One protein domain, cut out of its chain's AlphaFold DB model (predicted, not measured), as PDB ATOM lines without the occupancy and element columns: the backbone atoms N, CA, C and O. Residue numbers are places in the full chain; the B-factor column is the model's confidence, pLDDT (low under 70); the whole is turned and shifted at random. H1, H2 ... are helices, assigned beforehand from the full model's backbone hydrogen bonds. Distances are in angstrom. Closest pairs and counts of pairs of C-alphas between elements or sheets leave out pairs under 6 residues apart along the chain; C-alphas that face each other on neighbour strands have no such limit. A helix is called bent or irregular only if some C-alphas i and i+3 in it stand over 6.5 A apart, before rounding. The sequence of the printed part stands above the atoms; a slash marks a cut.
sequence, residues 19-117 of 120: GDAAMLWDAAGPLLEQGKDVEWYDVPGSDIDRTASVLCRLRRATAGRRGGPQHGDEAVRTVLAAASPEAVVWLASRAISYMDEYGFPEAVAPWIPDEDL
ATOM      1  N   GLY A  19     210.499 142.543  72.496       55.38
ATOM      2  CA  GLY A  19     211.059 141.208  72.237       55.38
ATOM      3  C   GLY A  19     210.901 140.228  73.404       55.38
ATOM      4  O   GLY A  19     210.828 139.020  73.189       55.38
ATOM      5  N   ASP A  20     210.736 140.733  74.625       76.50
ATOM      6  CA  ASP A  20     210.643 139.901  75.822       76.50
ATOM      7  C   ASP A  20     209.292 139.179  75.908       76.50
ATOM      8  O   ASP A  20     209.214 138.091  76.466       76.50
ATOM      9  N   ALA A  21     208.218 139.729  75.325       83.25
ATOM     10  CA  ALA A  21     206.886 139.125  75.410       83.25
ATOM     11  C   ALA A  21     206.794 137.768  74.691       83.25
ATOM     12  O   ALA A  21     206.140 136.864  75.201       83.25
ATOM     13  N   ALA A  22     207.443 137.618  73.530       86.19
ATOM     14  CA  ALA A  22     207.451 136.353  72.788       86.19
ATOM     15  C   ALA A  22     208.278 135.287  73.521       86.19
ATOM     16  O   ALA A  22     207.797 134.186  73.755       86.19
ATOM     17  N   MET A  23     209.472 135.653  73.994       88.75
ATOM     18  CA  MET A  23     210.313 134.757  74.792       88.75
ATOM     19  C   MET A  23     209.617 134.315  76.091       88.75
ATOM     20  O   MET A  23     209.682 133.147  76.467       88.75
ATOM     21  N   LEU A  24     208.939 135.239  76.780       92.25
ATOM     22  CA  LEU A  24     208.167 134.924  77.984       92.25
ATOM     23  C   LEU A  24     206.984 134.002  77.671       92.25
ATOM     24  O   LEU A  24     206.680 133.133  78.482       92.25
ATOM     25  N   TRP A  25     206.341 134.174  76.516       91.75
ATOM     26  CA  TRP A  25     205.253 133.308  76.066       91.75
ATOM     27  C   TRP A  25     205.728 131.872  75.846       91.75
ATOM     28  O   TRP A  25     205.153 130.945  76.415       91.75
ATOM     29  N   ASP A  26     206.812 131.700  75.087       91.62
ATOM     30  CA  ASP A  26     207.375 130.384  74.770       91.62
ATOM     31  C   ASP A  26     207.866 129.651  76.029       91.62
ATOM     32  O   ASP A  26     207.781 128.426  76.118       91.62
ATOM     33  N   ALA A  27     208.345 130.395  77.031       92.25
ATOM     34  CA  ALA A  27     208.810 129.833  78.296       92.25
ATOM     35  C   ALA A  27     207.676 129.473  79.273       92.25
ATOM     36  O   ALA A  27     207.850 128.575  80.097       92.25
ATOM     37  N   ALA A  28     206.537 130.172  79.227       91.38
ATOM     38  CA  ALA A  28     205.531 130.100  80.286       91.38
ATOM     39  C   ALA A  28     204.849 128.728  80.392       91.38
ATOM     40  O   ALA A  28     204.699 128.213  81.497       91.38
ATOM     41  N   GLY A  29     204.467 128.126  79.262       91.56
ATOM     42  CA  GLY A  29     203.808 126.814  79.238       91.56
ATOM     43  C   GLY A  29     204.689 125.685  79.793       91.56
ATOM     44  O   GLY A  29     204.279 125.015  80.738       91.56
ATOM     45  N   PRO A  30     205.916 125.490  79.269       92.44
ATOM     46  CA  PRO A  30     206.828 124.465  79.774       92.44
ATOM     47  C   PRO A  30     207.171 124.619  81.260       92.44
ATOM     48  O   PRO A  30     207.231 123.619  81.966       92.44
ATOM     49  N   LEU A  31     207.377 125.851  81.741       91.06
ATOM     50  CA  LEU A  31     207.664 126.102  83.157       91.06
ATOM     51  C   LEU A  31     206.475 125.754  84.053       91.06
ATOM     52  O   LEU A  31     206.661 125.136  85.096       91.06
ATOM     53  N   LEU A  32     205.259 126.091  83.620       90.69
ATOM     54  CA  LEU A  32     204.044 125.759  84.356       90.69
ATOM     55  C   LEU A  32     203.859 124.243  84.500       90.69
ATOM     56  O   LEU A  32     203.534 123.772  85.585       90.69
ATOM     57  N   GLU A  33     204.138 123.474  83.447       92.38
ATOM     58  CA  GLU A  33     204.094 122.007  83.508       92.38
ATOM     59  C   GLU A  33     205.210 121.390  84.355       92.38
ATOM     60  O   GLU A  33     205.025 120.303  84.891       92.38
ATOM     61  N   GLN A  34     206.365 122.047  84.466       88.62
ATOM     62  CA  GLN A  34     207.477 121.585  85.305       88.62
ATOM     63  C   GLN A  34     207.262 121.907  86.784       88.62
ATOM     64  O   GLN A  34     207.721 121.163  87.640       88.62
ATOM     65  N   GLY A  35     206.577 123.013  87.081       80.81
ATOM     66  CA  GLY A  35     206.354 123.480  88.446       80.81
ATOM     67  C   GLY A  35     205.278 122.715  89.218       80.81
ATOM     68  O   GLY A  35     205.119 122.973  90.411       80.81
ATOM     69  N   LYS A  36     204.536 121.807  88.569       77.69
ATOM     70  CA  LYS A  36     203.622 120.895  89.267       77.69
ATOM     71  C   LYS A  36     204.434 119.896  90.100       77.69
ATOM     72  O   LYS A  36     205.525 119.508  89.698       77.69
ATOM     73  N   ASP A  37     203.929 119.540  91.275       76.56
ATOM     74  CA  ASP A  37     204.568 118.633  92.247       76.56
ATOM     75  C   ASP A  37     205.820 119.167  92.971       76.56
ATOM     76  O   ASP A  37     206.440 118.442  93.754       76.56
ATOM     77  N   VAL A  38     206.206 120.431  92.764       75.81
ATOM     78  CA  VAL A  38     207.313 121.047  93.512       75.81
ATOM     79  C   VAL A  38     206.787 121.684  94.798       75.81
ATOM     80  O   VAL A  38     206.090 122.700  94.760       75.81
ATOM     81  N   GLU A  39     207.165 121.095  95.933       68.62
ATOM     82  CA  GLU A  39     206.948 121.649  97.272       68.62
ATOM     83  C   GLU A  39     207.779 122.925  97.486       68.62
ATOM     84  O   GLU A  39     208.936 123.025  97.070       68.62
ATOM     85  N   TRP A  40     207.179 123.930  98.125       70.50
ATOM     86  CA  TRP A  40     207.712 125.297  98.142       70.50
ATOM     87  C   TRP A  40     208.418 125.669  99.450       70.50
ATOM     88  O   TRP A  40     209.439 126.358  99.405       70.50
ATOM     89  N   TYR A  41     207.937 125.211 100.609       67.69
ATOM     90  CA  TYR A  41     208.421 125.709 101.907       67.69
ATOM     91  C   TYR A  41     209.925 125.519 102.148       67.69
ATOM     92  O   TYR A  41     210.506 126.219 102.978       67.69
ATOM     93  N   ASP A  42     210.566 124.631 101.395       63.75
ATOM     94  CA  ASP A  42     211.957 124.274 101.610       63.75
ATOM     95  C   ASP A  42     212.956 125.181 100.868       63.75
ATOM     96  O   ASP A  42     214.087 125.338 101.338       63.75
ATOM     97  N   VAL A  43     212.590 125.797  99.726       66.44
ATOM     98  CA  VAL A  43     213.568 126.497  98.860       66.44
ATOM     99  C   VAL A  43     212.991 127.727  98.127       66.44
ATOM    100  O   VAL A  43     212.091 127.592  97.298       66.44
ATOM    101  N   PRO A  44     213.563 128.936  98.325       71.94
ATOM    102  CA  PRO A  44     213.246 130.107  97.507       71.94
ATOM    103  C   PRO A  44     213.671 129.945  96.043       71.94
ATOM    104  O   PRO A  44     214.783 129.495  95.765       71.94
ATOM    105  N   GLY A  45     212.849 130.429  95.108       75.12
ATOM    106  CA  GLY A  45     213.166 130.386  93.678       75.12
ATOM    107  C   GLY A  45     212.843 129.041  93.031       75.12
ATOM    108  O   GLY A  45     213.487 128.669  92.051       75.12
ATOM    109  N   SER A  46     211.860 128.335  93.587       81.75
ATOM    110  CA  SER A  46     211.311 127.094  93.042       81.75
ATOM    111  C   SER A  46     210.773 127.284  91.616       81.75
ATOM    112  O   SER A  46     210.536 128.406  91.152       81.75
ATOM    113  N   ASP A  47     210.528 126.180  90.911       84.44
ATOM    114  CA  ASP A  47     209.978 126.234  89.552       84.44
ATOM    115  C   ASP A  47     208.602 126.916  89.505       84.44
ATOM    116  O   ASP A  47     208.279 127.600  88.526       84.44
ATOM    117  N   ILE A  48     207.826 126.850  90.593       82.62
ATOM    118  CA  ILE A  48     206.561 127.578  90.699       82.62
ATOM    119  C   ILE A  48     206.767 129.089  90.906       82.62
ATOM    120  O   ILE A  48     206.077 129.882  90.261       82.62
ATOM    121  N   ASP A  49     207.767 129.517  91.693       83.56
ATOM    122  CA  ASP A  49     208.128 130.940  91.828       83.56
ATOM    123  C   ASP A  49     208.590 131.506  90.473       83.56
ATOM    124  O   ASP A  49     208.236 132.622  90.069       83.56
ATOM    125  N   ARG A  50     209.371 130.714  89.729       87.00
ATOM    126  CA  ARG A  50     209.837 131.069  88.388       87.00
ATOM    127  C   ARG A  50     208.675 131.185  87.408       87.00
ATOM    128  O   ARG A  50     208.622 132.157  86.651       87.00
ATOM    129  N   THR A  51     207.738 130.244  87.455       90.12
ATOM    130  CA  THR A  51     206.513 130.258  86.648       90.12
ATOM    131  C   THR A  51     205.682 131.505  86.932       90.12
ATOM    132  O   THR A  51     205.366 132.256  86.006       90.12
ATOM    133  N   ALA A  52     205.397 131.791  88.206       89.69
ATOM    134  CA  ALA A  52     204.657 132.983  88.612       89.69
ATOM    135  C   ALA A  52     205.354 134.267  88.125       89.69
ATOM    136  O   ALA A  52     204.723 135.140  87.523       89.69
ATOM    137  N   SER A  53     206.678 134.354  88.282       89.81
ATOM    138  CA  SER A  53     207.482 135.485  87.805       89.81
ATOM    139  C   SER A  53     207.383 135.681  86.287       89.81
ATOM    140  O   SER A  53     207.182 136.810  85.821       89.81
ATOM    141  N   VAL A  54     207.472 134.600  85.504       93.81
ATOM    142  CA  VAL A  54     207.334 134.639  84.039       93.81
ATOM    143  C   VAL A  54     205.935 135.096  83.631       93.81
ATOM    144  O   VAL A  54     205.828 136.011  82.815       93.81
ATOM    145  N   LEU A  55     204.875 134.559  84.239       94.44
ATOM    146  CA  LEU A  55     203.493 134.956  83.943       94.44
ATOM    147  C   LEU A  55     203.228 136.430  84.290       94.44
ATOM    148  O   LEU A  55     202.663 137.171  83.481       94.44
ATOM    149  N   CYS A  56     203.705 136.914  85.440       93.62
ATOM    150  CA  CYS A  56     203.585 138.325  85.816       93.62
ATOM    151  C   CYS A  56     204.360 139.258  84.870       93.62
ATOM    152  O   CYS A  56     203.927 140.384  84.599       93.62
ATOM    153  N   ARG A  57     205.527 138.829  84.375       93.69
ATOM    154  CA  ARG A  57     206.294 139.582  83.370       93.69
ATOM    155  C   ARG A  57     205.590 139.565  82.018       93.69
ATOM    156  O   ARG A  57     205.465 140.628  81.417       93.69
ATOM    157  N   LEU A  58     205.059 138.421  81.585       94.44
ATOM    158  CA  LEU A  58     204.302 138.287  80.339       94.44
ATOM    159  C   LEU A  58     203.082 139.213  80.324       94.44
ATOM    160  O   LEU A  58     202.863 139.943  79.350       94.44
ATOM    161  N   ARG A  59     202.331 139.232  81.430       94.69
ATOM    162  CA  ARG A  59     201.192 140.129  81.634       94.69
ATOM    163  C   ARG A  59     201.593 141.588  81.426       94.69
ATOM    164  O   ARG A  59     200.985 142.290  80.622       94.69
ATOM    165  N   ARG A  60     202.640 142.042  82.125       92.38
ATOM    166  CA  ARG A  60     203.140 143.428  82.040       92.38
ATOM    167  C   ARG A  60     203.651 143.771  80.643       92.38
ATOM    168  O   ARG A  60     203.294 144.821  80.115       92.38
ATOM    169  N   ALA A  61     204.429 142.879  80.035       91.31
ATOM    170  CA  ALA A  61     204.987 143.064  78.699       91.31
ATOM    171  C   ALA A  61     203.879 143.222  77.651       91.31
ATOM    172  O   ALA A  61     203.907 144.140  76.831       91.31
ATOM    173  N   THR A  62     202.860 142.363  77.706       92.06
ATOM    174  CA  THR A  62     201.764 142.394  76.734       92.06
ATOM    175  C   THR A  62     200.827 143.573  76.969       92.06
ATOM    176  O   THR A  62     200.413 144.209  75.999       92.06
ATOM    177  N   ALA A  63     200.555 143.922  78.229       91.00
ATOM    178  CA  ALA A  63     199.790 145.117  78.566       91.00
ATOM    179  C   ALA A  63     200.477 146.396  78.062       91.00
ATOM    180  O   ALA A  63     199.824 147.227  77.433       91.00
ATOM    181  N   GLY A  64     201.794 146.522  78.266       88.69
ATOM    182  CA  GLY A  64     202.584 147.645  77.755       88.69
ATOM    183  C   GLY A  64     202.610 147.692  76.227       88.69
ATOM    184  O   GLY A  64     202.367 148.741  75.637       88.69
ATOM    185  N   ARG A  65     202.816 146.542  75.570       88.12
ATOM    186  CA  ARG A  65     202.861 146.443  74.103       88.12
ATOM    187  C   ARG A  65     201.527 146.786  73.433       88.12
ATOM    188  O   ARG A  65     201.533 147.345  72.342       88.12
ATOM    189  N   ARG A  66     200.397 146.401  74.036       87.75
ATOM    190  CA  ARG A  66     199.057 146.550  73.434       87.75
ATOM    191  C   ARG A  66     198.226 147.682  74.047       87.75
ATOM    192  O   ARG A  66     197.089 147.872  73.635       87.75
ATOM    193  N   GLY A  67     198.784 148.444  74.987       86.25
ATOM    194  CA  GLY A  67     198.160 149.655  75.521       86.25
ATOM    195  C   GLY A  67     197.037 149.417  76.534       86.25
ATOM    196  O   GLY A  67     196.115 150.223  76.609       86.25
ATOM    197  N   GLY A  68     197.086 148.336  77.318       86.69
ATOM    198  CA  GLY A  68     196.119 148.142  78.402       86.69
ATOM    199  C   GLY A  68     196.220 146.809  79.152       86.69
ATOM    200  O   GLY A  68     196.630 145.802  78.567       86.69
ATOM    201  N   PRO A  69     195.837 146.774  80.444       89.44
ATOM    202  CA  PRO A  69     195.945 145.589  81.300       89.44
ATOM    203  C   PRO A  69     195.181 144.374  80.761       89.44
ATOM    204  O   PRO A  69     195.686 143.259  80.866       89.44
ATOM    205  N   GLN A  70     194.042 144.587  80.095       94.50
ATOM    206  CA  GLN A  70     193.212 143.528  79.517       94.50
ATOM    207  C   GLN A  70     193.982 142.624  78.544       94.50
ATOM    208  O   GLN A  70     193.742 141.423  78.495       94.50
ATOM    209  N   HIS A  71     194.952 143.177  77.813       94.12
ATOM    210  CA  HIS A  71     195.780 142.407  76.887       94.12
ATOM    211  C   HIS A  71     196.838 141.568  77.601       94.12
ATOM    212  O   HIS A  71     197.221 140.504  77.118       94.12
ATOM    213  N   GLY A  72     197.323 142.050  78.746       94.38
ATOM    214  CA  GLY A  72     198.166 141.261  79.633       94.38
ATOM    215  C   GLY A  72     197.402 140.088  80.233       94.38
ATOM    216  O   GLY A  72     197.914 138.972  80.251       94.38
ATOM    217  N   ASP A  73     196.176 140.342  80.691       96.25
ATOM    218  CA  ASP A  73     195.312 139.319  81.283       96.25
ATOM    219  C   ASP A  73     194.935 138.251  80.250       96.25
ATOM    220  O   ASP A  73     195.020 137.060  80.534       96.25
ATOM    221  N   GLU A  74     194.573 138.667  79.034       97.38
ATOM    222  CA  GLU A  74     194.292 137.768  77.911       97.38
ATOM    223  C   GLU A  74     195.489 136.857  77.607       97.38
ATOM    224  O   GLU A  74     195.317 135.646  77.507       97.38
ATOM    225  N   ALA A  75     196.704 137.412  77.553       95.75
ATOM    226  CA  ALA A  75     197.915 136.636  77.306       95.75
ATOM    227  C   ALA A  75     198.151 135.543  78.356       95.75
ATOM    228  O   ALA A  75     198.433 134.397  78.011       95.75
ATOM    229  N   VAL A  76     197.997 135.884  79.639       96.75
ATOM    230  CA  VAL A  76     198.115 134.901  80.722       96.75
ATOM    231  C   VAL A  76     197.017 133.846  80.608       96.75
ATOM    232  O   VAL A  76     197.317 132.658  80.678       96.75
ATOM    233  N   ARG A  77     195.761 134.245  80.364       97.38
ATOM    234  CA  ARG A  77     194.645 133.298  80.200       97.38
ATOM    235  C   ARG A  77     194.880 132.323  79.055       97.38
ATOM    236  O   ARG A  77     194.549 131.154  79.208       97.38
ATOM    237  N   THR A  78     195.461 132.760  77.939       97.25
ATOM    238  CA  THR A  78     195.788 131.858  76.828       97.25
ATOM    239  C   THR A  78     196.824 130.809  77.228       97.25
ATOM    240  O   THR A  78     196.648 129.644  76.889       97.25
ATOM    241  N   VAL A  79     197.868 131.190  77.973       96.31
ATOM    242  CA  VAL A  79     198.855 130.225  78.490       96.31
ATOM    243  C   VAL A  79     198.192 129.231  79.444       96.31
ATOM    244  O   VAL A  79     198.372 128.028  79.287       96.31
ATOM    245  N   LEU A  80     197.386 129.718  80.395       96.25
ATOM    246  CA  LEU A  80     196.692 128.860  81.361       96.25
ATOM    247  C   LEU A  80     195.698 127.906  80.685       96.25
ATOM    248  O   LEU A  80     195.594 126.754  81.086       96.25
ATOM    249  N   ALA A  81     195.001 128.358  79.641       96.88
ATOM    250  CA  ALA A  81     194.064 127.532  78.881       96.88
ATOM    251  C   ALA A  81     194.747 126.406  78.085       96.88
ATOM    252  O   ALA A  81     194.090 125.428  77.734       96.88
ATOM    253  N   ALA A  82     196.039 126.548  77.777       95.62
ATOM    254  CA  ALA A  82     196.830 125.534  77.083       95.62
ATOM    255  C   ALA A  82     197.549 124.561  78.035       95.62
ATOM    256  O   ALA A  82     198.086 123.554  77.575       95.62
ATOM    257  N   ALA A  83     197.586 124.862  79.335       95.12
ATOM    258  CA  ALA A  83     198.226 124.033  80.350       95.12
ATOM    259  C   ALA A  83     197.310 122.898  80.828       95.12
ATOM    260  O   ALA A  83     196.091 122.921  80.636       95.12
ATOM    261  N   SER A  84     197.896 121.897  81.480       95.19
ATOM    262  CA  SER A  84     197.135 120.840  82.135       95.19
ATOM    263  C   SER A  84     196.304 121.402  83.301       95.19
ATOM    264  O   SER A  84     196.756 122.306  84.011       95.19
ATOM    265  N   PRO A  85     195.097 120.858  83.554       95.12
ATOM    266  CA  PRO A  85     194.273 121.285  84.687       95.12
ATOM    267  C   PRO A  85     194.998 121.180  86.032       95.12
ATOM    268  O   PRO A  85     194.836 122.038  86.892       95.12
ATOM    269  N   GLU A  86     195.829 120.152  86.194       92.94
ATOM    270  CA  GLU A  86     196.650 119.927  87.384       92.94
ATOM    271  C   GLU A  86     197.647 121.068  87.621       92.94
ATOM    272  O   GLU A  86     197.678 121.639  88.711       92.94
ATOM    273  N   ALA A  87     198.394 121.478  86.591       92.44
ATOM    274  CA  ALA A  87     199.327 122.595  86.704       92.44
ATOM    275  C   ALA A  87     198.608 123.919  87.033       92.44
ATOM    276  O   ALA A  87     199.108 124.727  87.819       92.44
ATOM    277  N   VAL A  88     197.405 124.129  86.482       94.00
ATOM    278  CA  VAL A  88     196.571 125.299  86.805       94.00
ATOM    279  C   VAL A  88     196.115 125.273  88.264       94.00
ATOM    280  O   VAL A  88     196.187 126.305  88.928       94.00
ATOM    281  N   VAL A  89     195.675 124.121  88.779       92.25
ATOM    282  CA  VAL A  89     195.286 123.966  90.191       92.25
ATOM    283  C   VAL A  89     196.471 124.252  91.110       92.25
ATOM    284  O   VAL A  89     196.319 125.000  92.078       92.25
ATOM    285  N   TRP A  90     197.656 123.730  90.783       89.94
ATOM    286  CA  TRP A  90     198.868 123.960  91.571       89.94
ATOM    287  C   TRP A  90     199.247 125.446  91.618       89.94
ATOM    288  O   TRP A  90     199.440 126.021  92.691       89.94
ATOM    289  N   LEU A  91     199.252 126.115  90.459       90.81
ATOM    290  CA  LEU A  91     199.491 127.556  90.380       90.81
ATOM    291  C   LEU A  91     198.417 128.370  91.118       90.81
ATOM    292  O   LEU A  91     198.745 129.368  91.756       90.81
ATOM    293  N   ALA A  92     197.145 127.976  91.037       92.19
ATOM    294  CA  ALA A  92     196.054 128.675  91.711       92.19
ATOM    295  C   ALA A  92     196.172 128.567  93.237       92.19
ATOM    296  O   ALA A  92     196.058 129.581  93.926       92.19
ATOM    297  N   SER A  93     196.477 127.375  93.756       89.38
ATOM    298  CA  SER A  93     196.778 127.172  95.177       89.38
ATOM    299  C   SER A  93     197.929 128.079  95.625       89.38
ATOM    300  O   SER A  93     197.798 128.812  96.606       89.38
ATOM    301  N   ARG A  94     199.004 128.142  94.829       86.50
ATOM    302  CA  ARG A  94     200.149 129.023  95.080       86.50
ATOM    303  C   ARG A  94     199.778 130.506  95.091       86.50
ATOM    304  O   ARG A  94     200.270 131.256  95.935       86.50
ATOM    305  N   ALA A  95     198.953 130.935  94.139       88.94
ATOM    306  CA  ALA A  95     198.497 132.314  94.034       88.94
ATOM    307  C   ALA A  95     197.679 132.728  95.262       88.94
ATOM    308  O   ALA A  95     197.857 133.842  95.741       88.94
ATOM    309  N   ILE A  96     196.842 131.833  95.799       90.56
ATOM    310  CA  ILE A  96     196.092 132.082  97.036       90.56
ATOM    311  C   ILE A  96     197.045 132.287  98.212       90.56
ATOM    312  O   ILE A  96     196.909 133.283  98.911       90.56
ATOM    313  N   SER A  97     198.056 131.434  98.380       87.62
ATOM    314  CA  SER A  97     199.048 131.622  99.448       87.62
ATOM    315  C   SER A  97     199.834 132.928  99.305       87.62
ATOM    316  O   SER A  97     200.044 133.621 100.290       87.62
ATOM    317  N   TYR A  98     200.235 133.320  98.088       84.88
ATOM    318  CA  TYR A  98     200.850 134.638  97.878       84.88
ATOM    319  C   TYR A  98     199.890 135.789  98.178       84.88
ATOM    320  O   TYR A  98     200.331 136.863  98.558       84.88
ATOM    321  N   MET A  99     198.592 135.624  97.940       88.19
ATOM    322  CA  MET A  99     197.624 136.652  98.298       88.19
ATOM    323  C   MET A  99     197.553 136.777  99.827       88.19
ATOM    324  O   MET A  99     197.815 137.872 100.323       88.19
ATOM    325  N   ASP A 100     197.343 135.653 100.521       89.69
ATOM    326  CA  ASP A 100     197.278 135.527 101.989       89.69
ATOM    327  C   ASP A 100     198.507 136.130 102.689       89.69
ATOM    328  O   ASP A 100     198.417 136.991 103.562       89.69
ATOM    329  N   GLU A 101     199.701 135.757 102.232       86.69
ATOM    330  CA  GLU A 101     200.953 136.213 102.835       86.69
ATOM    331  C   GLU A 101     201.263 137.698 102.572       86.69
ATOM    332  O   GLU A 101     202.049 138.303 103.308       86.69
ATOM    333  N   TYR A 102     200.692 138.294 101.517       84.31
ATOM    334  CA  TYR A 102     201.054 139.637 101.045       84.31
ATOM    335  C   TYR A 102     199.895 140.641 101.107       84.31
ATOM    336  O   TYR A 102     199.847 141.604 100.334       84.31
ATOM    337  N   GLY A 103     199.017 140.474 102.098       80.75
ATOM    338  CA  GLY A 103     198.056 141.492 102.526       80.75
ATOM    339  C   GLY A 103     196.703 141.431 101.830       80.75
ATOM    340  O   GLY A 103     195.946 142.394 101.898       80.75
ATOM    341  N   PHE A 104     196.397 140.341 101.141       85.06
ATOM    342  CA  PHE A 104     195.033 139.968 100.792       85.06
ATOM    343  C   PHE A 104     194.635 138.800 101.709       85.06
ATOM    344  O   PHE A 104     195.480 137.957 101.928       85.06
ATOM    345  N   PRO A 105     193.388 138.673 102.188       87.06
ATOM    346  CA  PRO A 105     192.221 139.467 101.831       87.06
ATOM    347  C   PRO A 105     192.093 140.785 102.596       87.06
ATOM    348  O   PRO A 105     191.189 141.555 102.279       87.06
ATOM    349  N   GLU A 106     192.979 141.112 103.539       87.44
ATOM    350  CA  GLU A 106     192.863 142.317 104.379       87.44
ATOM    351  C   GLU A 106     192.782 143.597 103.549       87.44
ATOM    352  O   GLU A 106     192.034 144.514 103.889       87.44
ATOM    353  N   ALA A 107     193.510 143.650 102.432       85.38
ATOM    354  CA  ALA A 107     193.464 144.772 101.513       85.38
ATOM    355  C   ALA A 107     192.064 145.002 100.955       85.38
ATOM    356  O   ALA A 107     191.751 146.155 100.706       85.38
ATOM    357  N   VAL A 108     191.248 143.959 100.747       85.00
ATOM    358  CA  VAL A 108     189.908 144.075 100.149       85.00
ATOM    359  C   VAL A 108     188.757 143.943 101.139       85.00
ATOM    360  O   VAL A 108     187.644 144.347 100.806       85.00
ATOM    361  N   ALA A 109     189.020 143.432 102.341       85.75
ATOM    362  CA  ALA A 109     188.024 143.219 103.385       85.75
ATOM    363  C   ALA A 109     187.116 144.441 103.646       85.75
ATOM    364  O   ALA A 109     185.911 144.248 103.763       85.75
ATOM    365  N   PRO A 110     187.595 145.708 103.628       90.12
ATOM    366  CA  PRO A 110     186.719 146.871 103.823       90.12
ATOM    367  C   PRO A 110     185.601 147.044 102.782       90.12
ATOM    368  O   PRO A 110     184.677 147.824 103.011       90.12
ATOM    369  N   TRP A 111     185.694 146.374 101.630       87.94
ATOM    370  CA  TRP A 111     184.691 146.417 100.562       87.94
ATOM    371  C   TRP A 111     183.879 145.124 100.443       87.94
ATOM    372  O   TRP A 111     183.082 145.012  99.513       87.94
ATOM    373  N   ILE A 112     184.076 144.164 101.352       84.69
ATOM    374  CA  ILE A 112     183.333 142.903 101.399       84.69
ATOM    375  C   ILE A 112     182.582 142.863 102.738       84.69
ATOM    376  O   ILE A 112     183.219 142.681 103.774       84.69
ATOM    377  N   PRO A 113     181.256 143.075 102.754       80.62
ATOM    378  CA  PRO A 113     180.458 142.939 103.969       80.62
ATOM    379  C   PRO A 113     180.604 141.541 104.586       80.62
ATOM    380  O   PRO A 113     180.538 140.544 103.873       80.62
ATOM    381  N   ASP A 114     180.745 141.456 105.912       76.44
ATOM    382  CA  ASP A 114     180.877 140.168 106.617       76.44
ATOM    383  C   ASP A 114     179.654 139.248 106.410       76.44
ATOM    384  O   ASP A 114     179.785 138.025 106.409       76.44
ATOM    385  N   GLU A 115     178.471 139.833 106.196       73.25
ATOM    386  CA  GLU A 115     177.227 139.113 105.885       73.25
ATOM    387  C   GLU A 115     177.317 138.368 104.537       73.25
ATOM    388  O   GLU A 115     176.823 137.248 104.423       73.25
ATOM    389  N   ASP A 116     178.049 138.912 103.557       73.62
ATOM    390  CA  ASP A 116     178.226 138.306 102.228       73.62
ATOM    391  C   ASP A 116     179.220 137.125 102.241       73.62
ATOM    392  O   ASP A 116     179.243 136.318 101.309       73.62
ATOM    393  N   LEU A 117     180.054 137.002 103.283       66.44
ATOM    394  CA  LEU A 117     181.066 135.941 103.405       66.44
ATOM    395  C   LEU A 117     180.527 134.643 104.023       66.44
ATOM    396  O   LEU A 117     181.151 133.594 103.864       66.44
TER     397      LEU A 117
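This is residues 19 to 117 of the 120 residues of an uncharacterized protein of Actinobacteria bacterium (UniProt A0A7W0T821). Three helices, H1, H2 and H3, make a small up-and-down bundle, their centres set in a triangle, and a fourth, H4, starts at the end of the bundle where H1 and H3 finish and reaches away from it. Beyond H4 the rest of the printed part trails off as a tail, whose residues 108 to 117, with the tiny H5 at their end, stick out with nothing packed on them. The printed part has 99 residues with five named helices, in the order H1, H2, H3, H4, H5, and no named strand; the class is all helix. It is only just compact, close to loose, with a radius of gyration of the C-alphas of 15.0 A, and it spans 45 by 38 by 24 A along its main axes.

The bundle begins with H1, residues 20 to 34, and H2, residues 47 to 66, which form a helical hairpin: they touch, run opposite ways at a shallow tilt of 28 degrees, and come closest at the C-alphas of Ala 21 and Ala 61, 5.5 A apart. H3, residues 69 to 82, forms a second helical hairpin with H2, opposite ways at a steep tilt of 45 degrees; residues 55 to 64 of H2 alone touch it, and the closest C-alphas, those of Arg 59 and Gly 72, are 3.8 A apart. H1 and H3 run the same way at a steep tilt of 38 degrees, only just past shallow, and touch through residues 25 to 29 and 79 to 82 alone, with the C-alphas of Gly 29 and Val 79 closest at 6.1 A. These three helices are an up-and-down bundle, each running against the one before it. H4, residues 85 to 101, stands about perpendicular to H1, at 76 degrees, and touches it through residues 87 to 91 and residues 32 to 33 alone; the closest C-alphas, those of Glu 33 and Ala 87, are 5.8 A apart. H2 and H4 only just touch, with 3 pairs of C-alphas within 8 A, the closest being those of Ile 48 and Leu 91 at 7.1 A. H3 and H4 are close but not clearly touching, with the C-alphas of Leu 80 and Val 88 closest at 6.5 A. H5, residues 114 to 117, is apart from H1, H2, H3 and H4. In H2, H3 and H4 every O i to N i+4 pair is within hydrogen-bond range, in H1 9 of 11 are, and H5 is too short for such a pair.

H1 starts at C-alpha 20, (210.643, 139.901, 75.822), and measures 20.9 A from first to last C-alpha. It is only just irregular: C-alphas 26 and 29 are 6.7 A apart. H2, the longest helix with 20 residues, measures 28.1 A and ends at C-alpha 66, (199.057, 146.550, 73.434). H3 measures 20.5 A. H4 measures 24.4 A, up to C-alpha 101 at (200.953, 136.213, 102.835). H5, four residues, ends the printed part at C-alpha 117, (181.066, 135.941, 103.405).

The two C-alphas farthest apart are those of Gly 19 and Glu 115, at 47.8 A. Without the residues that stand free, the body of 89 residues spans 37 by 32 by 23 A. The printed part has no cut. The links from H1 to H2 and from H4 to H5 are long, with 12 residues each, while those from H2 to H3 and from H3 to H4 are tight. The mean pLDDT of the printed part is 87.1; residues 19, 39, 41 to 43 and 117 are under 70.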